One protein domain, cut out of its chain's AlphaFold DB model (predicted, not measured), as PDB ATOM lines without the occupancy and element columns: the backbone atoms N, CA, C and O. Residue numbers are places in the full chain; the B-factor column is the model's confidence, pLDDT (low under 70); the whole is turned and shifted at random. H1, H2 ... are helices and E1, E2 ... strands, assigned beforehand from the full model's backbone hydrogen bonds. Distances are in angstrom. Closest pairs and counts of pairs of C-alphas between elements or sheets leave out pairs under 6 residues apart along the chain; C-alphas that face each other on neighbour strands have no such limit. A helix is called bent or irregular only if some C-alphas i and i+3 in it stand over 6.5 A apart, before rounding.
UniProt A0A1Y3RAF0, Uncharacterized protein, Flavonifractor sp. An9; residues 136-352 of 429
ATOM      1  N   GLU A 136     -15.148  31.221   0.215       78.81
ATOM      2  CA  GLU A 136     -15.932  31.246  -1.021       78.81
ATOM      3  C   GLU A 136     -17.251  30.466  -0.889       78.81
ATOM      4  O   GLU A 136     -18.298  30.939  -1.337       78.81
ATOM      5  N   THR A 137     -17.236  29.284  -0.266       81.38
ATOM      6  CA  THR A 137     -18.459  28.493  -0.076       81.38
ATOM      7  C   THR A 137     -19.403  29.147   0.928       81.38
ATOM      8  O   THR A 137     -20.602  29.206   0.658       81.38
ATOM      9  N   ILE A 138     -18.886  29.682   2.040       87.62
ATOM     10  CA  ILE A 138     -19.676  30.455   3.011       87.62
ATOM     11  C   ILE A 138     -20.348  31.620   2.290       87.62
ATOM     12  O   ILE A 138     -21.572  31.737   2.308       87.62
ATOM     13  N   PHE A 139     -19.561  32.428   1.579       88.12
ATOM     14  CA  PHE A 139     -20.054  33.582   0.843       88.12
ATOM     15  C   PHE A 139     -21.170  33.211  -0.142       88.12
ATOM     16  O   PHE A 139     -22.221  33.856  -0.163       88.12
ATOM     17  N   LYS A 140     -20.983  32.149  -0.936       87.75
ATOM     18  CA  LYS A 140     -21.997  31.678  -1.893       87.75
ATOM     19  C   LYS A 140     -23.275  31.226  -1.196       87.75
ATOM     20  O   LYS A 140     -24.361  31.604  -1.631       87.75
ATOM     21  N   ARG A 141     -23.163  30.441  -0.122       90.00
ATOM     22  CA  ARG A 141     -24.320  29.942   0.636       90.00
ATOM     23  C   ARG A 141     -25.113  31.092   1.254       90.00
ATOM     24  O   ARG A 141     -26.326  31.143   1.070       90.00
ATOM     25  N   LEU A 142     -24.431  32.051   1.883       91.88
ATOM     26  CA  LEU A 142     -25.062  33.253   2.437       91.88
ATOM     27  C   LEU A 142     -25.695  34.117   1.343       91.88
ATOM     28  O   LEU A 142     -26.815  34.589   1.507       91.88
ATOM     29  N   SER A 143     -25.019  34.291   0.206       90.81
ATOM     30  CA  SER A 143     -25.553  35.083  -0.905       90.81
ATOM     31  C   SER A 143     -26.831  34.477  -1.478       90.81
ATOM     32  O   SER A 143     -27.788  35.201  -1.731       90.81
ATOM     33  N   ILE A 144     -26.879  33.152  -1.640       90.12
ATOM     34  CA  ILE A 144     -28.072  32.446  -2.121       90.12
ATOM     35  C   ILE A 144     -29.198  32.530  -1.084       90.12
ATOM     36  O   ILE A 144     -30.298  32.958  -1.423       90.12
ATOM     37  N   ALA A 145     -28.929  32.170   0.176       91.19
ATOM     38  CA  ALA A 145     -29.942  32.154   1.234       91.19
ATOM     39  C   ALA A 145     -30.497  33.555   1.545       91.19
ATOM     40  O   ALA A 145     -31.695  33.729   1.749       91.19
ATOM     41  N   GLY A 146     -29.635  34.571   1.529       88.44
ATOM     42  CA  GLY A 146     -30.007  35.968   1.734       88.44
ATOM     43  C   GLY A 146     -30.545  36.664   0.482       88.44
ATOM     44  O   GLY A 146     -30.813  37.867   0.544       88.44
ATOM     45  N   GLU A 147     -30.667  35.961  -0.653       88.44
ATOM     46  CA  GLU A 147     -31.058  36.505  -1.965       88.44
ATOM     47  C   GLU A 147     -30.225  37.741  -2.361       88.44
ATOM     48  O   GLU A 147     -30.744  38.769  -2.805       88.44
ATOM     49  N   ILE A 148     -28.928  37.724  -2.068       86.19
ATOM     50  CA  ILE A 148     -28.004  38.837  -2.284       86.19
ATOM     51  C   ILE A 148     -27.481  38.762  -3.717       86.19
ATOM     52  O   ILE A 148     -26.725  37.856  -4.059       86.19
ATOM     53  N   ASN A 149     -27.853  39.737  -4.547       85.50
ATOM     54  CA  ASN A 149     -27.433  39.805  -5.954       85.50
ATOM     55  C   ASN A 149     -26.241  40.744  -6.180       85.50
ATOM     56  O   ASN A 149     -25.501  40.596  -7.155       85.50
ATOM     57  N   VAL A 150     -26.053  41.707  -5.276       86.69
ATOM     58  CA  VAL A 150     -24.975  42.695  -5.315       86.69
ATOM     59  C   VAL A 150     -24.362  42.867  -3.936       86.69
ATOM     60  O   VAL A 150     -25.047  42.764  -2.919       86.69
ATOM     61  N   ILE A 151     -23.070  43.152  -3.927       85.75
ATOM     62  CA  ILE A 151     -22.268  43.458  -2.744       85.75
ATOM     63  C   ILE A 151     -21.456  44.712  -3.016       85.75
ATOM     64  O   ILE A 151     -21.246  45.083  -4.172       85.75
ATOM     65  N   CYS A 152     -20.995  45.363  -1.955       86.12
ATOM     66  CA  CYS A 152     -20.154  46.541  -2.090       86.12
ATOM     67  C   CYS A 152     -18.968  46.523  -1.133       86.12
ATOM     68  O   CYS A 152     -19.093  46.167   0.047       86.12
ATOM     69  N   VAL A 153     -17.828  46.977  -1.650       82.94
ATOM     70  CA  VAL A 153     -16.661  47.370  -0.857       82.94
ATOM     71  C   VAL A 153     -16.471  48.881  -0.926       82.94
ATOM     72  O   VAL A 153     -16.879  49.525  -1.893       82.94
ATOM     73  N   VAL A 154     -15.907  49.446   0.139       83.88
ATOM     74  CA  VAL A 154     -15.639  50.885   0.250       83.88
ATOM     75  C   VAL A 154     -14.137  51.059   0.074       83.88
ATOM     76  O   VAL A 154     -13.369  50.456   0.821       83.88
ATOM     77  N   SER A 155     -13.714  51.834  -0.919       81.25
ATOM     78  CA  SER A 155     -12.308  52.214  -1.075       81.25
ATOM     79  C   SER A 155     -11.912  53.294  -0.066       81.25
ATOM     80  O   SER A 155     -12.756  53.931   0.560       81.25
ATOM     81  N   SER A 156     -10.610  53.541   0.084       80.31
ATOM     82  CA  SER A 156     -10.077  54.512   1.052       80.31
ATOM     83  C   SER A 156     -10.566  55.951   0.848       80.31
ATOM     84  O   SER A 156     -10.558  56.734   1.791       80.31
ATOM     85  N   ASP A 157     -10.993  56.308  -0.362       82.88
ATOM     86  CA  ASP A 157     -11.568  57.612  -0.701       82.88
ATOM     87  C   ASP A 157     -13.106  57.652  -0.567       82.88
ATOM     88  O   ASP A 157     -13.742  58.608  -1.008       82.88
ATOM     89  N   GLY A 158     -13.728  56.606  -0.014       83.62
ATOM     90  CA  GLY A 158     -15.178  56.515   0.171       83.62
ATOM     91  C   GLY A 158     -15.967  56.159  -1.094       83.62
ATOM     92  O   GLY A 158     -17.199  56.216  -1.077       83.62
ATOM     93  N   THR A 159     -15.296  55.803  -2.196       88.38
ATOM     94  CA  THR A 159     -15.966  55.291  -3.401       88.38
ATOM     95  C   THR A 159     -16.518  53.883  -3.148       88.38
ATOM     96  O   THR A 159     -15.887  53.041  -2.504       88.38
ATOM     97  N   LEU A 160     -17.724  53.618  -3.652       86.69
ATOM     98  CA  LEU A 160     -18.351  52.301  -3.606       86.69
ATOM     99  C   LEU A 160     -17.978  51.497  -4.848       86.69
ATOM    100  O   LEU A 160     -18.314  51.865  -5.974       86.69
ATOM    101  N   ILE A 161     -17.331  50.356  -4.635       85.00
ATOM    102  CA  ILE A 161     -17.110  49.347  -5.669       85.00
ATOM    103  C   ILE A 161     -18.218  48.311  -5.510       85.00
ATOM    104  O   ILE A 161     -18.237  47.564  -4.530       85.00
ATOM    105  N   ILE A 162     -19.162  48.299  -6.451       87.50
ATOM    106  CA  ILE A 162     -20.316  47.396  -6.436       87.50
ATOM    107  C   ILE A 162     -20.070  46.255  -7.419       87.50
ATOM    108  O   ILE A 162     -19.852  46.484  -8.608       87.50
ATOM    109  N   GLU A 163     -20.144  45.022  -6.926       86.06
ATOM    110  CA  GLU A 163     -19.974  43.808  -7.724       86.06
ATOM    111  C   GLU A 163     -21.198  42.892  -7.618       86.06
ATOM    112  O   GLU A 163     -21.939  42.901  -6.632       86.06
ATOM    113  N   THR A 164     -21.409  42.068  -8.646       86.44
ATOM    114  CA  THR A 164     -22.461  41.045  -8.654       86.44
ATOM    115  C   THR A 164     -21.996  39.779  -7.935       86.44
ATOM    116  O   THR A 164     -20.904  39.281  -8.213       86.44
ATOM    117  N   THR A 165     -22.859  39.166  -7.126       84.88
ATOM    118  CA  THR A 165     -22.545  37.913  -6.404       84.88
ATOM    119  C   THR A 165     -22.437  36.675  -7.299       84.88
ATOM    120  O   THR A 165     -21.950  35.637  -6.860       84.88
ATOM    121  N   ALA A 166     -22.843  36.772  -8.570       83.12
ATOM    122  CA  ALA A 166     -22.691  35.694  -9.546       83.12
ATOM    123  C   ALA A 166     -21.220  35.418  -9.911       83.12
ATOM    124  O   ALA A 166     -20.866  34.281 -10.227       83.12
ATOM    125  N   LYS A 167     -20.374  36.457  -9.900       81.44
ATOM    126  CA  LYS A 167     -18.937  36.392 -10.213       81.44
ATOM    127  C   LYS A 167     -18.159  37.451  -9.412       81.44
ATOM    128  O   LYS A 167     -17.625  38.377 -10.023       81.44
ATOM    129  N   PRO A 168     -18.127  37.354  -8.074       75.00
ATOM    130  CA  PRO A 168     -17.376  38.293  -7.255       75.00
ATOM    131  C   PRO A 168     -15.876  38.064  -7.450       75.00
ATOM    132  O   PRO A 168     -15.428  36.942  -7.710       75.00
ATOM    133  N   SER A 169     -15.083  39.115  -7.285       73.25
ATOM    134  CA  SER A 169     -13.642  38.962  -7.141       73.25
ATOM    135  C   SER A 169     -13.301  38.254  -5.820       73.25
ATOM    136  O   SER A 169     -14.034  38.325  -4.827       73.25
ATOM    137  N   ALA A 170     -12.169  37.544  -5.795       68.56
ATOM    138  CA  ALA A 170     -11.705  36.855  -4.590       68.56
ATOM    139  C   ALA A 170     -11.471  37.838  -3.429       68.56
ATOM    140  O   ALA A 170     -11.829  37.534  -2.296       68.56
ATOM    141  N   ASN A 171     -10.948  39.030  -3.729       70.25
ATOM    142  CA  ASN A 171     -10.706  40.079  -2.739       70.25
ATOM    143  C   ASN A 171     -12.014  40.566  -2.119       70.25
ATOM    144  O   ASN A 171     -12.133  40.571  -0.905       70.25
ATOM    145  N   VAL A 172     -13.029  40.867  -2.935       72.56
ATOM    146  CA  VAL A 172     -14.340  41.295  -2.429       72.56
ATOM    147  C   VAL A 172     -15.015  40.195  -1.602       72.56
ATOM    148  O   VAL A 172     -15.660  40.482  -0.597       72.56
ATOM    149  N   THR A 173     -14.839  38.930  -1.993       75.81
ATOM    150  CA  THR A 173     -15.329  37.778  -1.218       75.81
ATOM    151  C   THR A 173     -14.652  37.697   0.152       75.81
ATOM    152  O   THR A 173     -15.324  37.455   1.154       75.81
ATOM    153  N   CYS A 174     -13.334  37.915   0.201       73.94
ATOM    154  CA  CYS A 174     -12.575  37.942   1.447       73.94
ATOM    155  C   CYS A 174     -12.979  39.148   2.299       73.94
ATOM    156  O   CYS A 174     -13.443  38.936   3.409       73.94
ATOM    157  N   ASP A 175     -12.945  40.368   1.755       76.25
ATOM    158  CA  ASP A 175     -13.290  41.616   2.453       76.25
ATOM    159  C   ASP A 175     -14.711  41.624   3.030       76.25
ATOM    160  O   ASP A 175     -14.982  42.276   4.043       76.25
ATOM    161  N   PHE A 176     -15.645  40.911   2.392       83.19
ATOM    162  CA  PHE A 176     -17.002  40.762   2.910       83.19
ATOM    163  C   PHE A 176     -17.036  39.990   4.237       83.19
ATOM    164  O   PHE A 176     -17.750  40.392   5.151       83.19
ATOM    165  N   LEU A 177     -16.281  38.892   4.342       84.06
ATOM    166  CA  LEU A 177     -16.277  38.018   5.523       84.06
ATOM    167  C   LEU A 177     -15.211  38.420   6.549       84.06
ATOM    168  O   LEU A 177     -15.434  38.295   7.749       84.06
ATOM    169  N   MET A 178     -14.058  38.890   6.083       81.62
ATOM    170  CA  MET A 178     -12.884  39.216   6.880       81.62
ATOM    171  C   MET A 178     -12.097  40.354   6.212       81.62
ATOM    172  O   MET A 178     -11.444  40.126   5.192       81.62
ATOM    173  N   PRO A 179     -12.122  41.576   6.759       76.81
ATOM    174  CA  PRO A 179     -11.444  42.698   6.127       76.81
ATOM    175  C   PRO A 179      -9.921  42.585   6.284       76.81
ATOM    176  O   PRO A 179      -9.420  42.184   7.337       76.81
ATOM    177  N   ASP A 180      -9.176  43.021   5.264       66.56
ATOM    178  CA  ASP A 180      -7.701  43.003   5.243       66.56
ATOM    179  C   ASP A 180      -7.047  43.675   6.472       66.56
ATOM    180  O   ASP A 180      -5.944  43.301   6.878       66.56
ATOM    181  N   SER A 181      -7.725  44.643   7.104       63.88
ATOM    182  CA  SER A 181      -7.257  45.337   8.315       63.88
ATOM    183  C   SER A 181      -7.016  44.406   9.501       63.88
ATOM    184  O   SER A 181      -6.172  44.707  10.341       63.88
ATOM    185  N   VAL A 182      -7.697  43.258   9.551       65.00
ATOM    186  CA  VAL A 182      -7.483  42.221  10.573       65.00
ATOM    187  C   VAL A 182      -6.066  41.637  10.485       65.00
ATOM    188  O   VAL A 182      -5.518  41.173  11.484       65.00
ATOM    189  N   PHE A 183      -5.441  41.678   9.303       61.25
ATOM    190  CA  PHE A 183      -4.150  41.035   9.027       61.25
ATOM    191  C   PHE A 183      -3.001  42.029   8.816       61.25
ATOM    192  O   PHE A 183      -1.861  41.621   8.560       61.25
ATOM    193  N   ALA A 184      -3.282  43.326   8.941       56.72
ATOM    194  CA  ALA A 184      -2.281  44.380   8.924       56.72
ATOM    195  C   ALA A 184      -1.400  44.316  10.184       56.72
ATOM    196  O   ALA A 184      -1.897  44.169  11.297       56.72
ATOM    197  N   LEU A 185      -0.079  44.441  10.020       51.47
ATOM    198  CA  LEU A 185       0.830  44.576  11.163       51.47
ATOM    199  C   LEU A 185       0.615  45.947  11.828       51.47
ATOM    200  O   LEU A 185       0.540  46.945  11.101       51.47
ATOM    201  N   PRO A 186       0.602  46.037  13.169       46.12
ATOM    202  CA  PRO A 186       0.782  47.319  13.833       46.12
ATOM    203  C   PRO A 186       2.164  47.873  13.470       46.12
ATOM    204  O   PRO A 186       3.167  47.144  13.466       46.12
ATOM    205  N   LEU A 187       2.237  49.165  13.149       41.59
ATOM    206  CA  LEU A 187       3.523  49.841  13.001       41.59
ATOM    207  C   LEU A 187       4.275  49.715  14.325       41.59
ATOM    208  O   LEU A 187       3.815  50.192  15.355       41.59
ATOM    209  N   ARG A 188       5.451  49.080  14.297       37.66
ATOM    210  CA  ARG A 188       6.273  48.776  15.485       37.66
ATOM    211  C   ARG A 188       6.674  49.988  16.352       37.66
ATOM    212  O   ARG A 188       7.340  49.771  17.352       37.66
ATOM    213  N   ASN A 189       6.291  51.220  16.003       36.88
ATOM    214  CA  ASN A 189       6.801  52.456  16.604       36.88
ATOM    215  C   ASN A 189       5.730  53.521  16.930       36.88
ATOM    216  O   ASN A 189       6.076  54.696  17.039       36.88
ATOM    217  N   SER A 190       4.454  53.170  17.095       36.28
ATOM    218  CA  SER A 190       3.471  54.116  17.641       36.28
ATOM    219  C   SER A 190       2.762  53.525  18.851       36.28
ATOM    220  O   SER A 190       2.194  52.443  18.766       36.28
ATOM    221  N   ASP A 191       2.691  54.285  19.949       37.78
ATOM    222  CA  ASP A 191       1.822  54.021  21.118       37.78
ATOM    223  C   ASP A 191       0.314  54.074  20.774       37.78
ATOM    224  O   ASP A 191      -0.559  54.122  21.638       37.78
ATOM    225  N   LYS A 192      -0.002  54.098  19.480       37.56
ATOM    226  CA  LYS A 192      -1.327  53.985  18.898       37.56
ATOM    227  C   LYS A 192      -1.298  52.768  17.994       37.56
ATOM    228  O   LYS A 192      -0.416  52.657  17.144       37.56
ATOM    229  N   GLU A 193      -2.253  51.868  18.192       38.00
ATOM    230  CA  GLU A 193      -2.495  50.703  17.344       38.00
ATOM    231  C   GLU A 193      -2.936  51.149  15.937       38.00
ATOM    232  O   GLU A 193      -4.105  51.064  15.569       38.00
ATOM    233  N   GLU A 194      -2.012  51.686  15.145       33.38
ATOM    234  CA  GLU A 194      -2.268  52.046  13.757       33.38
ATOM    235  C   GLU A 194      -2.014  50.820  12.874       33.38
ATOM    236  O   GLU A 194      -0.878  50.404  12.623       33.38
ATOM    237  N   PHE A 195      -3.121  50.219  12.439       39.03
ATOM    238  CA  PHE A 195      -3.177  49.164  11.435       39.03
ATOM    239  C   PHE A 195      -2.867  49.756  10.057       39.03
ATOM    240  O   PHE A 195      -3.594  50.623   9.570       39.03
ATOM    241  N   VAL A 196      -1.802  49.294   9.398       31.64
ATOM    242  CA  VAL A 196      -1.467  49.764   8.044       31.64
ATOM    243  C   VAL A 196      -2.070  48.848   6.990       31.64
ATOM    244  O   VAL A 196      -1.622  47.717   6.805       31.64
ATOM    245  N   TYR A 197      -3.025  49.378   6.222       33.88
ATOM    246  CA  TYR A 197      -3.442  48.806   4.942       33.88
ATOM    247  C   TYR A 197      -2.238  48.756   3.988       33.88
ATOM    248  O   TYR A 197      -1.823  49.769   3.422       33.88
ATOM    249  N   GLY A 198      -1.638  47.579   3.824       32.34
ATOM    250  CA  GLY A 198      -0.476  47.370   2.965       32.34
ATOM    251  C   GLY A 198      -0.633  46.121   2.107       32.34
ATOM    252  O   GLY A 198      -1.041  45.074   2.598       32.34
ATOM    253  N   LYS A 199      -0.272  46.216   0.819       35.16
ATOM    254  CA  LYS A 199      -0.237  45.071  -0.107       35.16
ATOM    255  C   LYS A 199       0.705  43.995   0.430       35.16
ATOM    256  O   LYS A 199       1.924  44.189   0.460       35.16
ATOM    257  N   ILE A 200       0.143  42.861   0.828       36.91
ATOM    258  CA  ILE A 200       0.912  41.748   1.377       36.91
ATOM    259  C   ILE A 200       1.570  40.972   0.225       36.91
ATOM    260  O   ILE A 200       0.959  40.723  -0.811       36.91
ATOM    261  N   LYS A 201       2.860  40.649   0.381       38.66
ATOM    262  CA  LYS A 201       3.737  40.185  -0.711       38.66
ATOM    263  C   LYS A 201       3.707  38.667  -0.958       38.66
ATOM    264  O   LYS A 201       4.220  38.233  -1.985       38.66
ATOM    265  N   SER A 202       3.128  37.856  -0.064       46.81
ATOM    266  CA  SER A 202       2.904  36.415  -0.289       46.81
ATOM    267  C   SER A 202       1.801  35.838   0.614       46.81
ATOM    268  O   SER A 202       1.661  36.254   1.765       46.81
ATOM    269  N   ALA A 203       1.058  34.839   0.115       48.16
ATOM    270  CA  ALA A 203       0.003  34.138   0.862       48.16
ATOM    271  C   ALA A 203       0.521  33.490   2.161       48.16
ATOM    272  O   ALA A 203      -0.180  33.467   3.166       48.16
ATOM    273  N   LYS A 204       1.783  33.038   2.178       53.59
ATOM    274  CA  LYS A 204       2.437  32.459   3.363       53.59
ATOM    275  C   LYS A 204       2.614  33.479   4.488       53.59
ATOM    276  O   LYS A 204       2.349  33.166   5.641       53.59
ATOM    277  N   GLN A 205       3.024  34.705   4.159       54.69
ATOM    278  CA  GLN A 205       3.215  35.764   5.152       54.69
ATOM    279  C   GLN A 205       1.877  36.306   5.682       54.69
ATOM    280  O   GLN A 205       1.780  36.630   6.862       54.69
ATOM    281  N   GLN A 206       0.835  36.342   4.840       53.50
ATOM    282  CA  GLN A 206      -0.543  36.610   5.280       53.50
ATOM    283  C   GLN A 206      -1.005  35.567   6.288       53.50
ATOM    284  O   GLN A 206      -1.494  35.918   7.356       53.50
ATOM    285  N   LEU A 207      -0.790  34.292   5.959       57.34
ATOM    286  CA  LEU A 207      -1.173  33.176   6.805       57.34
ATOM    287  C   LEU A 207      -0.423  33.224   8.146       57.34
ATOM    288  O   LEU A 207      -1.043  33.154   9.196       57.34
ATOM    289  N   GLN A 208       0.894  33.452   8.138       59.38
ATOM    290  CA  GLN A 208       1.702  33.586   9.359       59.38
ATOM    291  C   GLN A 208       1.259  34.753  10.254       59.38
ATOM    292  O   GLN A 208       1.082  34.564  11.457       59.38
ATOM    293  N   ASN A 209       1.037  35.941   9.679       62.25
ATOM    294  CA  ASN A 209       0.529  37.091  10.432       62.25
ATOM    295  C   ASN A 209      -0.871  36.811  10.990       62.25
ATOM    296  O   ASN A 209      -1.167  37.181  12.124       62.25
ATOM    297  N   PHE A 210      -1.715  36.126  10.214       64.25
ATOM    298  CA  PHE A 210      -3.040  35.710  10.645       64.25
ATOM    299  C   PHE A 210      -2.984  34.828  11.894       64.25
ATOM    300  O   PHE A 210      -3.667  35.142  12.869       64.25
ATOM    301  N   TYR A 211      -2.153  33.782  11.924       63.62
ATOM    302  CA  TYR A 211      -2.067  32.929  13.115       63.62
ATOM    303  C   TYR A 211      -1.531  33.670  14.327       63.62
ATOM    304  O   TYR A 211      -2.084  33.516  15.412       63.62
ATOM    305  N   TRP A 212      -0.477  34.474  14.151       64.56
ATOM    306  CA  TRP A 212       0.127  35.203  15.263       64.56
ATOM    307  C   TRP A 212      -0.890  36.137  15.925       64.56
ATOM    308  O   TRP A 212      -1.094  36.080  17.138       64.56
ATOM    309  N   HIS A 213      -1.590  36.950  15.127       67.56
ATOM    310  CA  HIS A 213      -2.619  37.845  15.647       67.56
ATOM    311  C   HIS A 213      -3.800  37.077  16.228       67.56
ATOM    312  O   HIS A 213      -4.286  37.443  17.289       67.56
ATOM    313  N   SER A 214      -4.239  35.994  15.593       64.50
ATOM    314  CA  SER A 214      -5.417  35.266  16.069       64.50
ATOM    315  C   SER A 214      -5.155  34.452  17.330       64.50
ATOM    316  O   SER A 214      -6.060  34.274  18.136       64.50
ATOM    317  N   ALA A 215      -3.923  33.997  17.557       66.44
ATOM    318  CA  ALA A 215      -3.552  33.355  18.812       66.44
ATOM    319  C   ALA A 215      -3.466  34.355  19.983       66.44
ATOM    320  O   ALA A 215      -3.738  33.974  21.118       66.44
ATOM    321  N   MET A 216      -3.098  35.619  19.727       67.62
ATOM    322  CA  MET A 216      -2.880  36.626  20.778       67.62
ATOM    323  C   MET A 216      -4.045  37.607  20.979       67.62
ATOM    324  O   MET A 216      -4.221  38.119  22.078       67.62
ATOM    325  N   LEU A 217      -4.812  37.899  19.928       79.06
ATOM    326  CA  LEU A 217      -5.792  38.990  19.849       79.06
ATOM    327  C   LEU A 217      -7.141  38.505  19.290       79.06
ATOM    328  O   LEU A 217      -7.831  39.263  18.608       79.06
ATOM    329  N   MET A 218      -7.520  37.247  19.556       83.19
ATOM    330  CA  MET A 218      -8.757  36.644  19.035       83.19
ATOM    331  C   MET A 218      -9.993  37.514  19.283       83.19
ATOM    332  O   MET A 218     -10.808  37.665  18.382       83.19
ATOM    333  N   ASP A 219     -10.115  38.117  20.468       82.19
ATOM    334  CA  ASP A 219     -11.238  39.000  20.803       82.19
ATOM    335  C   ASP A 219     -11.338  40.182  19.839       82.19
ATOM    336  O   ASP A 219     -12.384  40.427  19.251       82.19
ATOM    337  N   LYS A 220     -10.210  40.849  19.584       83.56
ATOM    338  CA  LYS A 220     -10.148  41.983  18.661       83.56
ATOM    339  C   LYS A 220     -10.470  41.570  17.228       83.56
ATOM    340  O   LYS A 220     -11.151  42.299  16.513       83.56
ATOM    341  N   ILE A 221      -9.976  40.408  16.800       83.38
ATOM    342  CA  ILE A 221     -10.288  39.855  15.477       83.38
ATOM    343  C   ILE A 221     -11.781  39.557  15.360       83.38
ATOM    344  O   ILE A 221     -12.388  39.899  14.348       83.38
ATOM    345  N   TRP A 222     -12.366  38.949  16.393       89.75
ATOM    346  CA  TRP A 222     -13.793  38.667  16.455       89.75
ATOM    347  C   TRP A 222     -14.609  39.948  16.304       89.75
ATOM    348  O   TRP A 222     -15.445  40.019  15.408       89.75
ATOM    349  N   ASP A 223     -14.310  40.971  17.107       88.62
ATOM    350  CA  ASP A 223     -15.039  42.242  17.121       88.62
ATOM    351  C   ASP A 223     -14.957  42.969  15.768       88.62
ATOM    352  O   ASP A 223     -15.977  43.416  15.239       88.62
ATOM    353  N   ILE A 224     -13.767  43.031  15.154       87.19
ATOM    354  CA  ILE A 224     -13.582  43.658  13.832       87.19
ATOM    355  C   ILE A 224     -14.368  42.900  12.754       87.19
ATOM    356  O   ILE A 224     -15.040  43.520  11.927       87.19
ATOM    357  N   CYS A 225     -14.286  41.568  12.737       89.88
ATOM    358  CA  CYS A 225     -15.019  40.751  11.772       89.88
ATOM    359  C   CYS A 225     -16.533  40.875  11.971       89.88
ATOM    360  O   CYS A 225     -17.267  41.019  10.994       89.88
ATOM    361  N   HIS A 226     -16.996  40.855  13.222       92.75
ATOM    362  CA  HIS A 226     -18.400  41.004  13.577       92.75
ATOM    363  C   HIS A 226     -18.955  42.346  13.090       92.75
ATOM    364  O   HIS A 226     -19.970  42.371  12.387       92.75
ATOM    365  N   GLU A 227     -18.265  43.451  13.382       91.25
ATOM    366  CA  GLU A 227     -18.687  44.777  12.927       91.25
ATOM    367  C   GLU A 227     -18.649  44.894  11.397       91.25
ATOM    368  O   GLU A 227     -19.617  45.343  10.786       91.25
ATOM    369  N   ASN A 228     -17.594  44.394  10.742       90.19
ATOM    370  CA  ASN A 228     -17.510  44.424   9.281       90.19
ATOM    371  C   ASN A 228     -18.664  43.654   8.624       90.19
ATOM    372  O   ASN A 228     -19.325  44.188   7.734       90.19
ATOM    373  N   VAL A 229     -18.956  42.426   9.067       92.12
ATOM    374  CA  VAL A 229     -20.079  41.643   8.526       92.12
ATOM    375  C   VAL A 229     -21.401  42.386   8.747       92.12
ATOM    376  O   VAL A 229     -22.210  42.484   7.817       92.12
ATOM    377  N   ARG A 230     -21.607  42.970   9.935       91.56
ATOM    378  CA  ARG A 230     -22.795  43.774  10.256       91.56
ATOM    379  C   ARG A 230     -22.966  44.946   9.290       91.56
ATOM    380  O   ARG A 230     -24.015  45.066   8.650       91.56
ATOM    381  N   GLU A 231     -21.940  45.780   9.136       88.75
ATOM    382  CA  GLU A 231     -21.972  46.936   8.237       88.75
ATOM    383  C   GLU A 231     -22.243  46.527   6.784       88.75
ATOM    384  O   GLU A 231     -23.024  47.168   6.076       88.75
ATOM    385  N   ARG A 232     -21.604  45.449   6.315       88.19
ATOM    386  CA  ARG A 232     -21.766  44.958   4.940       88.19
ATOM    387  C   ARG A 232     -23.196  44.505   4.678       88.19
ATOM    388  O   ARG A 232     -23.756  44.855   3.639       88.19
ATOM    389  N   LEU A 233     -23.809  43.785   5.618       90.50
ATOM    390  CA  LEU A 233     -25.207  43.368   5.512       90.50
ATOM    391  C   LEU A 233     -26.162  44.570   5.473       90.50
ATOM    392  O   LEU A 233     -27.069  44.593   4.638       90.50
ATOM    393  N   ILE A 234     -25.924  45.600   6.295       88.62
ATOM    394  CA  ILE A 234     -26.704  46.851   6.268       88.62
ATOM    395  C   ILE A 234     -26.604  47.522   4.892       88.62
ATOM    396  O   ILE A 234     -27.625  47.853   4.282       88.62
ATOM    397  N   ARG A 235     -25.386  47.685   4.363       87.81
ATOM    398  CA  ARG A 235     -25.152  48.308   3.049       87.81
ATOM    399  C   ARG A 235     -25.830  47.529   1.918       87.81
ATOM    400  O   ARG A 235     -26.480  48.132   1.068       87.81
ATOM    401  N   ILE A 236     -25.749  46.197   1.932       87.88
ATOM    402  CA  ILE A 236     -26.436  45.329   0.961       87.88
ATOM    403  C   ILE A 236     -27.946  45.556   0.983       87.88
ATOM    404  O   ILE A 236     -28.574  45.646  -0.071       87.88
ATOM    405  N   GLN A 237     -28.542  45.667   2.169       86.25
ATOM    406  CA  GLN A 237     -29.976  45.903   2.284       86.25
ATOM    407  C   GLN A 237     -30.384  47.294   1.795       86.25
ATOM    408  O   GLN A 237     -31.395  47.420   1.103       86.25
ATOM    409  N   LYS A 238     -29.577  48.327   2.063       86.75
ATOM    410  CA  LYS A 238     -29.792  49.661   1.484       86.75
ATOM    411  C   LYS A 238     -29.728  49.629  -0.047       86.75
ATOM    412  O   LYS A 238     -30.629  50.153  -0.698       86.75
ATOM    413  N   LEU A 239     -28.733  48.948  -0.627       85.38
ATOM    414  CA  LEU A 239     -28.621  48.768  -2.080       85.38
ATOM    415  C   LEU A 239     -29.840  48.044  -2.663       85.38
ATOM    416  O   LEU A 239     -30.394  48.493  -3.664       85.38
ATOM    417  N   LYS A 240     -30.308  46.971  -2.013       82.25
ATOM    418  CA  LYS A 240     -31.550  46.285  -2.402       82.25
ATOM    419  C   LYS A 240     -32.743  47.237  -2.400       82.25
ATOM    420  O   LYS A 240     -33.486  47.269  -3.379       82.25
ATOM    421  N   GLY A 241     -32.887  48.042  -1.346       81.12
ATOM    422  CA  GLY A 241     -33.900  49.090  -1.259       81.12
ATOM    423  C   GLY A 241     -33.850  50.035  -2.459       81.12
ATOM    424  O   GLY A 241     -34.824  50.131  -3.195       81.12
ATOM    425  N   ILE A 242     -32.695  50.652  -2.717       81.06
ATOM    426  CA  ILE A 242     -32.472  51.573  -3.847       81.06
ATOM    427  C   ILE A 242     -32.863  50.931  -5.185       81.06
ATOM    428  O   ILE A 242     -33.603  51.530  -5.968       81.06
ATOM    429  N   THR A 243     -32.427  49.691  -5.432       77.38
ATOM    430  CA  THR A 243     -32.764  48.979  -6.675       77.38
ATOM    431  C   THR A 243     -34.255  48.680  -6.806       77.38
ATOM    432  O   THR A 243     -34.785  48.737  -7.913       77.38
ATOM    433  N   ALA A 244     -34.960  48.424  -5.698       78.56
ATOM    434  CA  ALA A 244     -36.409  48.229  -5.709       78.56
ATOM    435  C   ALA A 244     -37.159  49.517  -6.094       78.56
ATOM    436  O   ALA A 244     -38.181  49.453  -6.775       78.56
ATOM    437  N   PHE A 245     -36.616  50.686  -5.743       76.31
ATOM    438  CA  PHE A 245     -37.123  51.985  -6.198       76.31
ATOM    439  C   PHE A 245     -36.660  52.367  -7.614       76.31
ATOM    440  O   PHE A 245     -36.944  53.473  -8.066       76.31
ATOM    441  N   SER A 246     -35.976  51.468  -8.336       73.06
ATOM    442  CA  SER A 246     -35.433  51.708  -9.685       73.06
ATOM    443  C   SER A 246     -34.500  52.926  -9.778       73.06
ATOM    444  O   SER A 246     -34.358  53.529 -10.842       73.06
ATOM    445  N   ALA A 247     -33.859  53.299  -8.668       75.75
ATOM    446  CA  ALA A 247     -32.901  54.394  -8.628       75.75
ATOM    447  C   ALA A 247     -31.503  53.931  -9.092       75.75
ATOM    448  O   ALA A 247     -31.172  52.745  -8.971       75.75
ATOM    449  N   PRO A 248     -30.662  54.845  -9.617       81.94
ATOM    450  CA  PRO A 248     -29.265  54.545  -9.908       81.94
ATOM    451  C   PRO A 248     -28.532  54.050  -8.658       81.94
ATOM    452  O   PRO A 248     -28.776  54.533  -7.551       81.94
ATOM    453  N   LEU A 249     -27.615  53.100  -8.840       84.75
ATOM    454  CA  LEU A 249     -26.759  52.649  -7.747       84.75
ATOM    455  C   LEU A 249     -25.820  53.787  -7.306       84.75
ATOM    456  O   LEU A 249     -25.265  54.471  -8.169       84.75
ATOM    457  N   PRO A 250     -25.620  53.987  -5.993       87.44
ATOM    458  CA  PRO A 250     -24.759  55.048  -5.486       87.44
ATOM    459  C   PRO A 250     -23.287  54.778  -5.807       87.44
ATOM    460  O   PRO A 250     -22.840  53.628  -5.832       87.44
ATOM    461  N   HIS A 251     -22.524  55.853  -6.005       88.06
ATOM    462  CA  HIS A 251     -21.084  55.788  -6.263       88.06
ATOM    463  C   HIS A 251     -20.241  56.164  -5.037       88.06
ATOM    464  O   HIS A 251     -19.080  55.766  -4.961       88.06
ATOM    465  N   ARG A 252     -20.804  56.897  -4.065       91.06
ATOM    466  CA  ARG A 252     -20.150  57.245  -2.795       91.06
ATOM    467  C   ARG A 252     -20.873  56.617  -1.610       91.06
ATOM    468  O   ARG A 252     -22.084  56.412  -1.646       91.06
ATOM    469  N   LEU A 253     -20.121  56.345  -0.543       88.56
ATOM    470  CA  LEU A 253     -20.684  55.852   0.715       88.56
ATOM    471  C   LEU A 253     -21.712  56.836   1.298       88.56
ATOM    472  O   LEU A 253     -22.775  56.407   1.729       88.56
ATOM    473  N   GLU A 254     -21.436  58.138   1.223       89.38
ATOM    474  CA  GLU A 254     -22.337  59.195   1.707       89.38
ATOM    475  C   GLU A 254     -23.720  59.143   1.036       89.38
ATOM    476  O   GLU A 254     -24.737  59.281   1.714       89.38
ATOM    477  N   ASP A 255     -23.776  58.861  -0.271       86.88
ATOM    478  CA  ASP A 255     -25.037  58.739  -1.019       86.88
ATOM    479  C   ASP A 255     -25.864  57.538  -0.538       86.88
ATOM    480  O   ASP A 255     -27.091  57.599  -0.440       86.88
ATOM    481  N   LEU A 256     -25.187  56.427  -0.229       87.38
ATOM    482  CA  LEU A 256     -25.820  55.240   0.341       87.38
ATOM    483  C   LEU A 256     -26.296  55.515   1.772       87.38
ATOM    484  O   LEU A 256     -27.362  55.045   2.174       87.38
ATOM    485  N   ASP A 257     -25.527  56.280   2.544       86.31
ATOM    486  CA  ASP A 257     -25.855  56.603   3.927       86.31
ATOM    487  C   ASP A 257     -27.010  57.587   4.068       86.31
ATOM    488  O   ASP A 257     -27.825  57.419   4.976       86.31
ATOM    489  N   ALA A 258     -27.159  58.503   3.113       85.38
ATOM    490  CA  ALA A 258     -28.298  59.406   3.012       85.38
ATOM    491  C   ALA A 258     -29.624  58.699   2.663       85.38
ATOM    492  O   ALA A 258     -30.692  59.304   2.795       85.38
ATOM    493  N   PHE A 259     -29.596  57.434   2.221       82.31
ATOM    494  CA  PHE A 259     -30.813  56.710   1.861       82.31
ATOM    495  C   PHE A 259     -31.679  56.409   3.105       82.31
ATOM    496  O   PHE A 259     -31.207  55.728   4.022       82.31
ATOM    497  N   PRO A 260     -32.950  56.864   3.153       73.75
ATOM    498  CA  PRO A 260     -33.770  56.862   4.365       73.75
ATOM    499  C   PRO A 260     -34.407  55.488   4.633       73.75
ATOM    500  O   PRO A 260     -35.621  55.308   4.540       73.75
ATOM    501  N   LEU A 261     -33.579  54.501   4.974       74.19
ATOM    502  CA  LEU A 261     -34.007  53.191   5.462       74.19
ATOM    503  C   LEU A 261     -33.464  52.932   6.866       74.19
ATOM    504  O   LEU A 261     -32.285  53.155   7.139       74.19
ATOM    505  N   ASP A 262     -34.323  52.400   7.734       73.81
ATOM    506  CA  ASP A 262     -33.952  51.977   9.084       73.81
ATOM    507  C   ASP A 262     -32.979  50.788   9.025       73.81
ATOM    508  O   ASP A 262     -33.352  49.664   8.678       73.81
ATOM    509  N   ALA A 263     -31.716  51.052   9.363       67.31
ATOM    510  CA  ALA A 263     -30.623  50.092   9.274       67.31
ATOM    511  C   ALA A 263     -30.852  48.828  10.120       67.31
ATOM    512  O   ALA A 263     -30.501  47.734   9.677       67.31
ATOM    513  N   ASN A 264     -31.475  48.952  11.296       69.31
ATOM    514  CA  ASN A 264     -31.700  47.813  12.189       69.31
ATOM    515  C   ASN A 264     -32.849  46.938  11.682       69.31
ATOM    516  O   ASN A 264     -32.713  45.719  11.600       69.31
ATOM    517  N   LYS A 265     -33.946  47.561  11.237       71.88
ATOM    518  CA  LYS A 265     -35.085  46.833  10.663       71.88
ATOM    519  C   LYS A 265     -34.705  46.066   9.392       71.88
ATOM    520  O   LYS A 265     -35.216  44.976   9.148       71.88
ATOM    521  N   MET A 266     -33.805  46.624   8.586       74.19
ATOM    522  CA  MET A 266     -33.309  45.981   7.368       74.19
ATOM    523  C   MET A 266     -32.367  44.803   7.663       74.19
ATOM    524  O   MET A 266     -32.418  43.787   6.967       74.19
ATOM    525  N   LEU A 267     -31.532  44.917   8.700       83.88
ATOM    526  CA  LEU A 267     -30.626  43.852   9.127       83.88
ATOM    527  C   LEU A 267     -31.396  42.625   9.643       83.88
ATOM    528  O   LEU A 267     -31.106  41.502   9.236       83.88
ATOM    529  N   ASP A 268     -32.433  42.828  10.456       85.31
ATOM    530  CA  ASP A 268     -33.242  41.730  10.997       85.31
ATOM    531  C   ASP A 268     -33.852  40.837   9.907       85.31
ATOM    532  O   ASP A 268     -33.864  39.613  10.044       85.31
ATOM    533  N   LEU A 269     -34.329  41.440   8.812       82.94
ATOM    534  CA  LEU A 269     -34.970  40.723   7.704       82.94
ATOM    535  C   LEU A 269     -34.008  39.790   6.968       82.94
ATOM    536  O   LEU A 269     -34.406  38.714   6.522       82.94
ATOM    537  N   ILE A 270     -32.745  40.194   6.800       87.69
ATOM    538  CA  ILE A 270     -31.756  39.324   6.161       87.69
ATOM    539  C   ILE A 270     -31.257  38.258   7.125       87.69
ATOM    540  O   ILE A 270     -31.108  37.111   6.712       87.69
ATOM    541  N   LEU A 271     -31.059  38.593   8.400       90.81
ATOM    542  CA  LEU A 271     -30.576  37.632   9.386       90.81
ATOM    543  C   LEU A 271     -31.564  36.478   9.581       90.81
ATOM    544  O   LEU A 271     -31.130  35.331   9.608       90.81
ATOM    545  N   GLU A 272     -32.877  36.737   9.591       89.12
ATOM    546  CA  GLU A 272     -33.901  35.677   9.613       89.12
ATOM    547  C   GLU A 272     -33.732  34.649   8.491       89.12
ATOM    548  O   GLU A 272     -33.839  33.447   8.729       89.12
ATOM    549  N   LYS A 273     -33.437  35.112   7.271       89.25
ATOM    550  CA  LYS A 273     -33.231  34.228   6.115       89.25
ATOM    551  C   LYS A 273     -31.927  33.435   6.215       89.25
ATOM    552  O   LYS A 273     -31.844  32.325   5.694       89.25
ATOM    553  N   LEU A 274     -30.908  34.004   6.857       92.12
ATOM    554  CA  LEU A 274     -29.574  33.411   6.934       92.12
ATOM    555  C   LEU A 274     -29.429  32.373   8.052       92.12
ATOM    556  O   LEU A 274     -28.619  31.464   7.888       92.12
ATOM    557  N   ILE A 275     -30.208  32.466   9.140       91.25
ATOM    558  CA  ILE A 275     -30.098  31.590  10.327       91.25
ATOM    559  C   ILE A 275     -29.995  30.111   9.945       91.25
ATOM    560  O   ILE A 275     -29.003  29.469  10.280       91.25
ATOM    561  N   LEU A 276     -30.956  29.592   9.173       86.88
ATOM    562  CA  LEU A 276     -30.984  28.173   8.794       86.88
ATOM    563  C   LEU A 276     -29.740  27.751   8.008       86.88
ATOM    564  O   LEU A 276     -29.288  26.611   8.101       86.88
ATOM    565  N   GLU A 277     -29.197  28.651   7.191       91.50
ATOM    566  CA  GLU A 277     -28.033  28.342   6.374       91.50
ATOM    567  C   GLU A 277     -26.743  28.360   7.197       91.50
ATOM    568  O   GLU A 277     -25.883  27.505   6.989       91.50
ATOM    569  N   ILE A 278     -26.635  29.272   8.168       90.81
ATOM    570  CA  ILE A 278     -25.527  29.324   9.128       90.81
ATOM    571  C   ILE A 278     -25.573  28.101  10.051       90.81
ATOM    572  O   ILE A 278     -24.550  27.453  10.261       90.81
ATOM    573  N   GLU A 279     -26.754  27.722  10.544       85.38
ATOM    574  CA  GLU A 279     -26.932  26.508  11.345       85.38
ATOM    575  C   GLU A 279     -26.433  25.282  10.585       85.38
ATOM    576  O   GLU A 279     -25.627  24.522  11.112       85.38
ATOM    577  N   LYS A 280     -26.817  25.115   9.313       83.00
ATOM    578  CA  LYS A 280     -26.299  24.011   8.492       83.00
ATOM    579  C   LYS A 280     -24.774  24.011   8.389       83.00
ATOM    580  O   LYS A 280     -24.221  22.926   8.290       83.00
ATOM    581  N   MET A 281     -24.110  25.174   8.351       85.69
ATOM    582  CA  MET A 281     -22.640  25.260   8.345       85.69
ATOM    583  C   MET A 281     -22.048  24.811   9.686       85.69
ATOM    584  O   MET A 281     -21.105  24.026   9.704       85.69
ATOM    585  N   ILE A 282     -22.621  25.270  10.803       82.50
ATOM    586  CA  ILE A 282     -22.188  24.900  12.158       82.50
ATOM    587  C   ILE A 282     -22.392  23.401  12.409       82.50
ATOM    588  O   ILE A 282     -21.503  22.744  12.945       82.50
ATOM    589  N   PHE A 283     -23.535  22.855  11.984       74.44
ATOM    590  CA  PHE A 283     -23.911  21.448  12.143       74.44
ATOM    591  C   PHE A 283     -23.237  20.503  11.140       74.44
ATOM    592  O   PHE A 283     -23.495  19.297  11.184       74.44
ATOM    593  N   GLU A 284     -22.356  20.990  10.257       75.19
ATOM    594  CA  GLU A 284     -21.499  20.092   9.480       75.19
ATOM    595  C   GLU A 284     -20.683  19.225  10.453       75.19
ATOM    596  O   GLU A 284     -20.022  19.788  11.331       75.19
ATOM    597  N   PRO A 285     -20.685  17.880  10.317       62.94
ATOM    598  CA  PRO A 285     -20.185  16.965  11.347       62.94
ATOM    599  C   PRO A 285     -18.813  17.336  11.903       62.94
ATOM    600  O   PRO A 285     -18.579  17.269  13.105       62.94
ATOM    601  N   THR A 286     -17.903  17.786  11.045       67.56
ATOM    602  CA  THR A 286     -16.557  18.118  11.499       67.56
ATOM    603  C   THR A 286     -16.435  19.501  12.113       67.56
ATOM    604  O   THR A 286     -15.591  19.683  12.988       67.56
ATOM    605  N   VAL A 287     -17.266  20.459  11.706       73.19
ATOM    606  CA  VAL A 287     -17.339  21.775  12.351       73.19
ATOM    607  C   VAL A 287     -17.879  21.599  13.765       73.19
ATOM    608  O   VAL A 287     -17.206  21.972  14.729       73.19
ATOM    609  N   ILE A 288     -19.033  20.940  13.902       63.94
ATOM    610  CA  ILE A 288     -19.663  20.735  15.205       63.94
ATOM    611  C   ILE A 288     -18.792  19.893  16.140       63.94
ATOM    612  O   ILE A 288     -18.607  20.268  17.297       63.94
ATOM    613  N   GLN A 289     -18.197  18.801  15.657       62.91
ATOM    614  CA  GLN A 289     -17.334  17.951  16.476       62.91
ATOM    615  C   GLN A 289     -16.064  18.690  16.911       62.91
ATOM    616  O   GLN A 289     -15.660  18.597  18.070       62.91
ATOM    617  N   SER A 290     -15.435  19.432  15.995       69.31
ATOM    618  CA  SER A 290     -14.124  20.035  16.249       69.31
ATOM    619  C   SER A 290     -14.202  21.346  17.019       69.31
ATOM    620  O   SER A 290     -13.256  21.651  17.734       69.31
ATOM    621  N   PHE A 291     -15.278  22.127  16.886       79.44
ATOM    622  CA  PHE A 291     -15.352  23.481  17.454       79.44
ATOM    623  C   PHE A 291     -16.483  23.677  18.461       79.44
ATOM    624  O   PHE A 291     -16.307  24.426  19.417       79.44
ATOM    625  N   PHE A 292     -17.598  22.965  18.300       71.31
ATOM    626  CA  PHE A 292     -18.782  23.104  19.158       71.31
ATOM    627  C   PHE A 292     -19.011  21.887  20.075       71.31
ATOM    628  O   PHE A 292     -19.969  21.856  20.845       71.31
ATOM    629  N   SER A 293     -18.130  20.881  20.026       66.31
ATOM    630  CA  SER A 293     -18.160  19.678  20.873       66.31
ATOM    631  C   SER A 293     -19.513  18.939  20.879       66.31
ATOM    632  O   SER A 293     -19.930  18.444  21.919       66.31
ATOM    633  N   ASN A 294     -20.208  18.858  19.734       54.84
ATOM    634  CA  ASN A 294     -21.568  18.285  19.618       54.84
ATOM    635  C   ASN A 294     -22.668  19.033  20.387       54.84
ATOM    636  O   ASN A 294     -23.795  18.546  20.483       54.84
ATOM    637  N   THR A 295     -22.377  20.233  20.888       56.91
ATOM    638  CA  THR A 295     -23.368  21.064  21.567       56.91
ATOM    639  C   THR A 295     -24.262  21.731  20.532       56.91
ATOM    640  O   THR A 295     -23.786  22.320  19.557       56.91
ATOM    641  N   LYS A 296     -25.577  21.634  20.734       64.19
ATOM    642  CA  LYS A 296     -26.554  22.257  19.845       64.19
ATOM    643  C   LYS A 296     -26.534  23.773  20.047       64.19
ATOM    644  O   LYS A 296     -26.942  24.254  21.098       64.19
ATOM    645  N   VAL A 297     -26.098  24.512  19.030       69.12
ATOM    646  CA  VAL A 297     -26.238  25.973  18.975       69.12
ATOM    647  C   VAL A 297     -27.624  26.305  18.441       69.12
ATOM    648  O   VAL A 297     -28.023  25.774  17.406       69.12
ATOM    649  N   VAL A 298     -28.355  27.173  19.136       74.69
ATOM    650  CA  VAL A 298     -29.597  27.755  18.614       74.69
ATOM    651  C   VAL A 298     -29.281  29.166  18.146       74.69
ATOM    652  O   VAL A 298     -28.874  30.016  18.945       74.69
ATOM    653  N   LEU A 299     -29.443  29.410  16.848       83.94
ATOM    654  CA  LEU A 299     -29.242  30.739  16.292       83.94
ATOM    655  C   LEU A 299     -30.543  31.547  16.305       83.94
ATOM    656  O   LEU A 299     -31.647  31.049  16.102       83.94
ATOM    657  N   SER A 300     -30.386  32.838  16.542       85.62
ATOM    658  CA  SER A 300     -31.411  33.865  16.486       85.62
ATOM    659  C   SER A 300     -30.844  35.070  15.741       85.62
ATOM    660  O   SER A 300     -29.657  35.127  15.421       85.62
ATOM    661  N   LYS A 301     -31.663  36.094  15.491       87.44
ATOM    662  CA  LYS A 301     -31.172  37.322  14.845       87.44
ATOM    663  C   LYS A 301     -30.060  38.004  15.644       87.44
ATOM    664  O   LYS A 301     -29.217  38.672  15.062       87.44
ATOM    665  N   THR A 302     -30.056  37.824  16.964       86.12
ATOM    666  CA  THR A 302     -29.103  38.493  17.858       86.12
ATOM    667  C   THR A 302     -27.691  37.917  17.773       86.12
ATOM    668  O   THR A 302     -26.748  38.672  17.958       86.12
ATOM    669  N   ASN A 303     -27.542  36.633  17.422       87.62
ATOM    670  CA  ASN A 303     -26.253  35.924  17.357       87.62
ATOM    671  C   ASN A 303     -25.962  35.313  15.965       87.62
ATOM    672  O   ASN A 303     -25.002  34.566  15.781       87.62
ATOM    673  N   ALA A 304     -26.781  35.611  14.951       91.81
ATOM    674  CA  ALA A 304     -26.564  35.116  13.592       91.81
ATOM    675  C   ALA A 304     -25.250  35.642  12.988       91.81
ATOM    676  O   ALA A 304     -24.568  34.914  12.268       91.81
ATOM    677  N   ILE A 305     -24.867  36.886  13.298       94.88
ATOM    678  CA  ILE A 305     -23.601  37.466  12.827       94.88
ATOM    679  C   ILE A 305     -22.416  36.729  13.453       94.88
ATOM    680  O   ILE A 305     -21.507  36.338  12.720       94.88
ATOM    681  N   ASP A 306     -22.465  36.438  14.755       94.81
ATOM    682  CA  ASP A 306     -21.466  35.595  15.417       94.81
ATOM    683  C   ASP A 306     -21.312  34.247  14.708       94.81
ATOM    684  O   ASP A 306     -20.200  33.752  14.535       94.81
ATOM    685  N   GLY A 307     -22.416  33.648  14.244       93.25
ATOM    686  CA  GLY A 307     -22.377  32.371  13.529       93.25
ATOM    687  C   GLY A 307     -21.667  32.470  12.172       93.25
ATOM    688  O   GLY A 307     -20.927  31.558  11.785       93.25
ATOM    689  N   ILE A 308     -21.832  33.595  11.465       94.56
ATOM    690  CA  ILE A 308     -21.104  33.897  10.220       94.56
ATOM    691  C   ILE A 308     -19.608  34.079  10.503       94.56
ATOM    692  O   ILE A 308     -18.774  33.512   9.788       94.56
ATOM    693  N   VAL A 309     -19.261  34.836  11.549       94.81
ATOM    694  CA  VAL A 309     -17.868  35.087  11.954       94.81
ATOM    695  C   VAL A 309     -17.186  33.783  12.363       94.81
ATOM    696  O   VAL A 309     -16.124  33.459  11.826       94.81
ATOM    697  N   ALA A 310     -17.825  32.981  13.220       92.88
ATOM    698  CA  ALA A 310     -17.331  31.671  13.639       92.88
ATOM    699  C   ALA A 310     -17.038  30.775  12.430       92.88
ATOM    700  O   ALA A 310     -15.936  30.244  12.295       92.88
ATOM    701  N   SER A 311     -18.000  30.661  11.510       91.12
ATOM    702  CA  SER A 311     -17.854  29.854  10.295       91.12
ATOM    703  C   SER A 311     -16.682  30.335   9.435       91.12
ATOM    704  O   SER A 311     -15.912  29.520   8.928       91.12
ATOM    705  N   SER A 312     -16.499  31.651   9.308       88.94
ATOM    706  CA  SER A 312     -15.420  32.257   8.517       88.94
ATOM    707  C   SER A 312     -14.037  31.987   9.120       88.94
ATOM    708  O   SER A 312     -13.125  31.560   8.409       88.94
ATOM    709  N   LEU A 313     -13.888  32.140  10.438       86.88
ATOM    710  CA  LEU A 313     -12.642  31.843  11.155       86.88
ATOM    711  C   LEU A 313     -12.302  30.343  11.142       86.88
ATOM    712  O   LEU A 313     -11.129  29.974  11.031       86.88
ATOM    713  N   ILE A 314     -13.315  29.471  11.186       84.88
ATOM    714  CA  ILE A 314     -13.161  28.015  11.039       84.88
ATOM    715  C   ILE A 314     -12.767  27.641   9.603       84.88
ATOM    716  O   ILE A 314     -11.903  26.787   9.402       84.88
ATOM    717  N   ALA A 315     -13.335  28.289   8.585       79.50
ATOM    718  CA  ALA A 315     -12.904  28.091   7.202       79.50
ATOM    719  C   ALA A 315     -11.434  28.487   7.012       79.50
ATOM    720  O   ALA A 315     -10.668  27.763   6.371       79.50
ATOM    721  N   MET A 316     -11.015  29.596   7.626       75.75
ATOM    722  CA  MET A 316      -9.614  30.009   7.633       75.75
ATOM    723  C   MET A 316      -8.719  29.037   8.380       75.75
ATOM    724  O   MET A 316      -7.624  28.762   7.893       75.75
ATOM    725  N   TYR A 317      -9.185  28.487   9.507       76.25
ATOM    726  CA  TYR A 317      -8.519  27.388  10.197       76.25
ATOM    727  C   TYR A 317      -8.324  26.212   9.239       76.25
ATOM    728  O   TYR A 317      -7.215  25.741   9.068       76.25
ATOM    729  N   PHE A 318      -9.351  25.742   8.537       71.56
ATOM    730  CA  PHE A 318      -9.184  24.578   7.666       71.56
ATOM    731  C   PHE A 318      -8.300  24.836   6.439       71.56
ATOM    732  O   PHE A 318      -7.504  23.967   6.077       71.56
ATOM    733  N   LEU A 319      -8.388  26.019   5.825       64.31
ATOM    734  CA  LEU A 319      -7.510  26.420   4.717       64.31
ATOM    735  C   LEU A 319      -6.033  26.370   5.131       64.31
ATOM    736  O   LEU A 319      -5.177  25.867   4.406       64.31
ATOM    737  N   SER A 320      -5.788  26.851   6.338       56.22
ATOM    738  CA  SER A 320      -4.512  26.946   7.025       56.22
ATOM    739  C   SER A 320      -3.782  25.598   7.197       56.22
ATOM    740  O   SER A 320      -2.569  25.535   7.021       56.22
ATOM    741  N   PHE A 321      -4.498  24.497   7.455       54.97
ATOM    742  CA  PHE A 321      -3.897  23.148   7.556       54.97
ATOM    743  C   PHE A 321      -3.944  22.343   6.253       54.97
ATOM    744  O   PHE A 321      -3.314  21.294   6.150       54.97
ATOM    745  N   GLY A 322      -4.708  22.795   5.256       46.12
ATOM    746  CA  GLY A 322      -4.945  22.043   4.026       46.12
ATOM    747  C   GLY A 322      -3.898  22.234   2.924       46.12
ATOM    748  O   GLY A 322      -3.983  21.530   1.915       46.12
ATOM    749  N   TYR A 323      -2.961  23.183   3.067       43.31
ATOM    750  CA  TYR A 323      -2.227  23.721   1.912       43.31
ATOM    751  C   TYR A 323      -0.699  23.605   1.901       43.31
ATOM    752  O   TYR A 323      -0.123  23.902   0.856       43.31
ATOM    753  N   ASP A 324      -0.018  23.150   2.955       40.59
ATOM    754  CA  ASP A 324       1.450  23.085   2.894       40.59
ATOM    755  C   ASP A 324       2.029  21.842   3.613       40.59
ATOM    756  O   ASP A 324       1.916  21.716   4.830       40.59
ATOM    757  N   PRO A 325       2.621  20.875   2.883       41.88
ATOM    758  CA  PRO A 325       3.354  19.757   3.478       41.88
ATOM    759  C   PRO A 325       4.719  20.163   4.072       41.88
ATOM    760  O   PRO A 325       5.414  19.297   4.601       41.88
ATOM    761  N   GLU A 326       5.110  21.442   3.996       43.84
ATOM    762  CA  GLU A 326       6.344  22.006   4.567       43.84
ATOM    763  C   GLU A 326       6.072  22.985   5.725       43.84
ATOM    764  O   GLU A 326       6.838  23.925   5.967       43.84
ATOM    765  N   LEU A 327       4.965  22.798   6.449       50.25
ATOM    766  CA  LEU A 327       4.709  23.553   7.675       50.25
ATOM    767  C   LEU A 327       5.710  23.128   8.751       50.25
ATOM    768  O   LEU A 327       5.738  21.976   9.178       50.25
ATOM    769  N   ASP A 328       6.546  24.079   9.157       51.78
ATOM    770  CA  ASP A 328       7.556  23.918  10.201       51.78
ATOM    771  C   ASP A 328       6.921  23.441  11.528       51.78
ATOM    772  O   ASP A 328       5.785  23.790  11.852       51.78
ATOM    773  N   GLU A 329       7.641  22.671  12.345       52.50
ATOM    774  CA  GLU A 329       7.138  22.177  13.643       52.50
ATOM    775  C   GLU A 329       6.783  23.316  14.615       52.50
ATOM    776  O   GLU A 329       6.000  23.145  15.553       52.50
ATOM    777  N   SER A 330       7.387  24.493  14.427       54.00
ATOM    778  CA  SER A 330       7.007  25.724  15.126       54.00
ATOM    779  C   SER A 330       5.575  26.154  14.775       54.00
ATOM    780  O   SER A 330       4.793  26.501  15.656       54.00
ATOM    781  N   PHE A 331       5.196  26.023  13.504       54.38
ATOM    782  CA  PHE A 331       3.893  26.398  12.973       54.38
ATOM    783  C   PHE A 331       2.783  25.467  13.455       54.38
ATOM    784  O   PHE A 331       1.732  25.941  13.874       54.38
ATOM    785  N   LEU A 332       3.018  24.149  13.466       55.19
ATOM    786  CA  LEU A 332       2.046  23.176  13.982       55.19
ATOM    787  C   LEU A 332       1.736  23.408  15.472       55.19
ATOM    788  O   LEU A 332       0.578  23.311  15.877       55.19
ATOM    789  N   ARG A 333       2.741  23.804  16.268       58.91
ATOM    790  CA  ARG A 333       2.571  24.138  17.695       58.91
ATOM    791  C   ARG A 333       1.698  25.369  17.937       58.91
ATOM    792  O   ARG A 333       0.904  25.377  18.876       58.91
ATOM    793  N   ASP A 334       1.827  26.406  17.114       61.53
ATOM    794  CA  ASP A 334       1.001  27.614  17.247       61.53
ATOM    795  C   ASP A 334      -0.411  27.425  16.673       61.53
ATOM    796  O   ASP A 334      -1.366  28.070  17.109       61.53
ATOM    797  N   ALA A 335      -0.580  26.487  15.748       63.97
ATOM    798  CA  ALA A 335      -1.871  26.181  15.160       63.97
ATOM    799  C   ALA A 335      -2.843  25.539  16.178       63.97
ATOM    800  O   ALA A 335      -4.032  25.867  16.189       63.97
ATOM    801  N   ASP A 336      -2.327  24.730  17.111       67.25
ATOM    802  CA  ASP A 336      -3.082  24.236  18.273       67.25
ATOM    803  C   ASP A 336      -3.458  25.358  19.256       67.25
ATOM    804  O   ASP A 336      -4.545  25.337  19.847       67.25
ATOM    805  N   ARG A 337      -2.602  26.381  19.409       71.44
ATOM    806  CA  ARG A 337      -2.925  27.569  20.219       71.44
ATOM    807  C   ARG A 337      -4.071  28.361  19.604       71.44
ATOM    808  O   ARG A 337      -5.008  28.711  20.318       71.44
ATOM    809  N   TYR A 338      -4.045  28.583  18.289       76.19
ATOM    810  CA  TYR A 338      -5.157  29.217  17.576       76.19
ATOM    811  C   TYR A 338      -6.442  28.387  17.678       76.19
ATOM    812  O   TYR A 338      -7.489  28.941  18.007       76.19
ATOM    813  N   LYS A 339      -6.367  27.060  17.482       76.38
ATOM    814  CA  LYS A 339      -7.509  26.151  17.676       76.38
ATOM    815  C   LYS A 339      -8.153  26.353  19.044       76.38
ATOM    816  O   LYS A 339      -9.364  26.531  19.137       76.38
ATOM    817  N   SER A 340      -7.326  26.348  20.087       78.00
ATOM    818  CA  SER A 340      -7.762  26.478  21.476       78.00
ATOM    819  C   SER A 340      -8.379  27.852  21.744       78.00
ATOM    820  O   SER A 340      -9.433  27.936  22.370       78.00
ATOM    821  N   ALA A 341      -7.770  28.927  21.231       82.25
ATOM    822  CA  ALA A 341      -8.299  30.286  21.344       82.25
ATOM    823  C   ALA A 341      -9.652  30.442  20.628       82.25
ATOM    824  O   ALA A 341     -10.586  31.001  21.197       82.25
ATOM    825  N   LEU A 342      -9.787  29.891  19.417       85.62
ATOM    826  CA  LEU A 342     -11.030  29.923  18.647       85.62
ATOM    827  C   LEU A 342     -12.145  29.122  19.333       85.62
ATOM    828  O   LEU A 342     -13.258  29.618  19.482       85.62
ATOM    829  N   GLN A 343     -11.844  27.903  19.793       83.56
ATOM    830  CA  GLN A 343     -12.784  27.081  20.562       83.56
ATOM    831  C   GLN A 343     -13.233  27.788  21.843       83.56
ATOM    832  O   GLN A 343     -14.419  27.775  22.164       83.56
ATOM    833  N   LYS A 344     -12.297  28.415  22.567       83.31
ATOM    834  CA  LYS A 344     -12.599  29.198  23.765       83.31
ATOM    835  C   LYS A 344     -13.556  30.347  23.436       83.31
ATOM    836  O   LYS A 344     -14.608  30.430  24.061       83.31
ATOM    837  N   LYS A 345     -13.253  31.153  22.413       88.25
ATOM    838  CA  LYS A 345     -14.102  32.283  22.009       88.25
ATOM    839  C   LYS A 345     -15.502  31.837  21.577       88.25
ATOM    840  O   LYS A 345     -16.491  32.412  22.012       88.25
ATOM    841  N   ILE A 346     -15.607  30.769  20.782       86.31
ATOM    842  CA  ILE A 346     -16.899  30.185  20.383       86.31
ATOM    843  C   ILE A 346     -17.712  29.768  21.613       86.31
ATOM    844  O   ILE A 346     -18.913  30.029  21.668       86.31
ATOM    845  N   ARG A 347     -17.076  29.154  22.619       81.69
ATOM    846  CA  ARG A 347     -17.764  28.774  23.858       81.69
ATOM    847  C   ARG A 347     -18.268  29.975  24.641       81.69
ATOM    848  O   ARG A 347     -19.414  29.964  25.071       81.69
ATOM    849  N   GLU A 348     -17.446  31.006  24.777       83.81
ATOM    850  CA  GLU A 348     -17.826  32.249  25.453       83.81
ATOM    851  C   GLU A 348     -18.994  32.968  24.764       83.81
ATOM    852  O   GLU A 348     -19.777  33.632  25.429       83.81
ATOM    853  N   ILE A 349     -19.144  32.841  23.446       84.50
ATOM    854  CA  ILE A 349     -20.224  33.517  22.717       84.50
ATOM    855  C   ILE A 349     -21.510  32.685  22.680       84.50
ATOM    856  O   ILE A 349     -22.588  33.209  22.939       84.50
ATOM    857  N   PHE A 350     -21.420  31.394  22.361       80.44
ATOM    858  CA  PHE A 350     -22.608  30.566  22.109       80.44
ATOM    859  C   PHE A 350     -23.064  29.727  23.299       80.44
ATOM    860  O   PHE A 350     -24.185  29.222  23.281       80.44
ATOM    861  N   PHE A 351     -22.211  29.553  24.307       74.75
ATOM    862  CA  PHE A 351     -22.465  28.682  25.455       74.75
ATOM    863  C   PHE A 351     -22.243  29.410  26.793       74.75
ATOM    864  O   PHE A 351     -22.010  28.761  27.811       74.75
ATOM    865  N   SER A 352     -22.323  30.748  26.808       58.94
ATOM    866  CA  SER A 352     -22.119  31.579  28.009       58.94
ATOM    867  C   SER A 352     -23.293  31.639  28.982       58.94
ATOM    868  O   SER A 352     -23.228  32.371  29.964       58.94
TER     869      SER A 352
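AT A GLANCE: This is residues 136 to 352 of the 429 residues of an uncharacterized protein of Flavonifractor sp. An9 (UniProt A0A1Y3RAF0). The long helix H5 runs through a body of crossed helices, with the strand hairpin E1 E2 packed by E1 on its later half, H7 crossing it there, and the helical hairpin H9 H10 on its earlier half. Short H2 sits near the middle, touching H1, H5 and H9. The printed part has 217 residues, with ten named helices and two named strands in the order H1 E1 E2 H2 H3 H4 H5 H6 H7 H8 H9 H10; the sheet, E1 - E2, is antiparallel and the class is mostly helix. The whole is compact, with a radius of gyration of the C-alphas of 18.0 A, and spans 57 by 44 by 33 A.

HOW THE PARTS SIT: Look first at the hairpin of E1, residues 150 to 154, and E2, residues 160 to 164: N 151 and O 163 are 2.9 A apart, within hydrogen-bond range. From E1, go to the hub H5, residues 218 to 244; the closest C-alphas, Ile 151 and Ile 236, are 5.9 A apart. H6, residues 253 to 257, only just touches H5, with 3 pairs of C-alphas within 8 A, closest at Lys 238 and Leu 256, 6.9 A. H7, residues 263 to 282, touches H5 with residues 263 to 270 alone, closest at C-alphas Ile 234 and Leu 267, 5.7 A. H1, residues 136 to 145, touches H7, closest at C-alphas Ala 145 and Leu 274, 5.8 A. H2, residues 170 to 177, touches H5 about perpendicular at 75 degrees, closest at C-alphas Leu 177 and Val 229, 6.1 A. H9, residues 304 to 322, and H10, residues 329 to 350, touch as a helical hairpin at a shallow tilt of 14 degrees, closest at C-alphas Ala 310 and Ile 346, 6.9 A. H10 touches H4, residues 203 to 216, at Ala 215 and Tyr 338, 4.6 A, and H8, residues 285 to 292, at Phe 291 and Gln 343, 5.4 A, the closest C-alphas. H3, residues 180 to 183, touches H4, closest at C-alphas Phe 183 and Phe 210, 5.7 A. Every O i to N i+4 pair is within hydrogen-bond range in H1, H4, H5, H6, H8 and H9; H2 has 3 of 4, H7 11 of 16 and H10 17 of 18, and H3 is too short for one.

IN THESE COORDINATES: Find C-alpha 218 at (-8.757, 36.644, 19.035); from there H5 runs 38.9 A. H10 runs 32.0 A to C-alpha 350 at (-22.608, 30.566, 22.109). H7, 26.7 A, has a kink of 50 degrees near residue 274 and is only just irregular: C-alphas 273 and 276 are 7.0 A apart.

THE WHOLE: C-alphas Phe 245 and Glu 329, the two farthest apart, are 56.9 A apart. The printed part has no cut. The links H3 to H4 and H8 to H9 are long; residues 325 to 330 stand free. Mean pLDDT of the printed part is 74.5, and residues 180 to 216 and 319 to 336 are among those under 70.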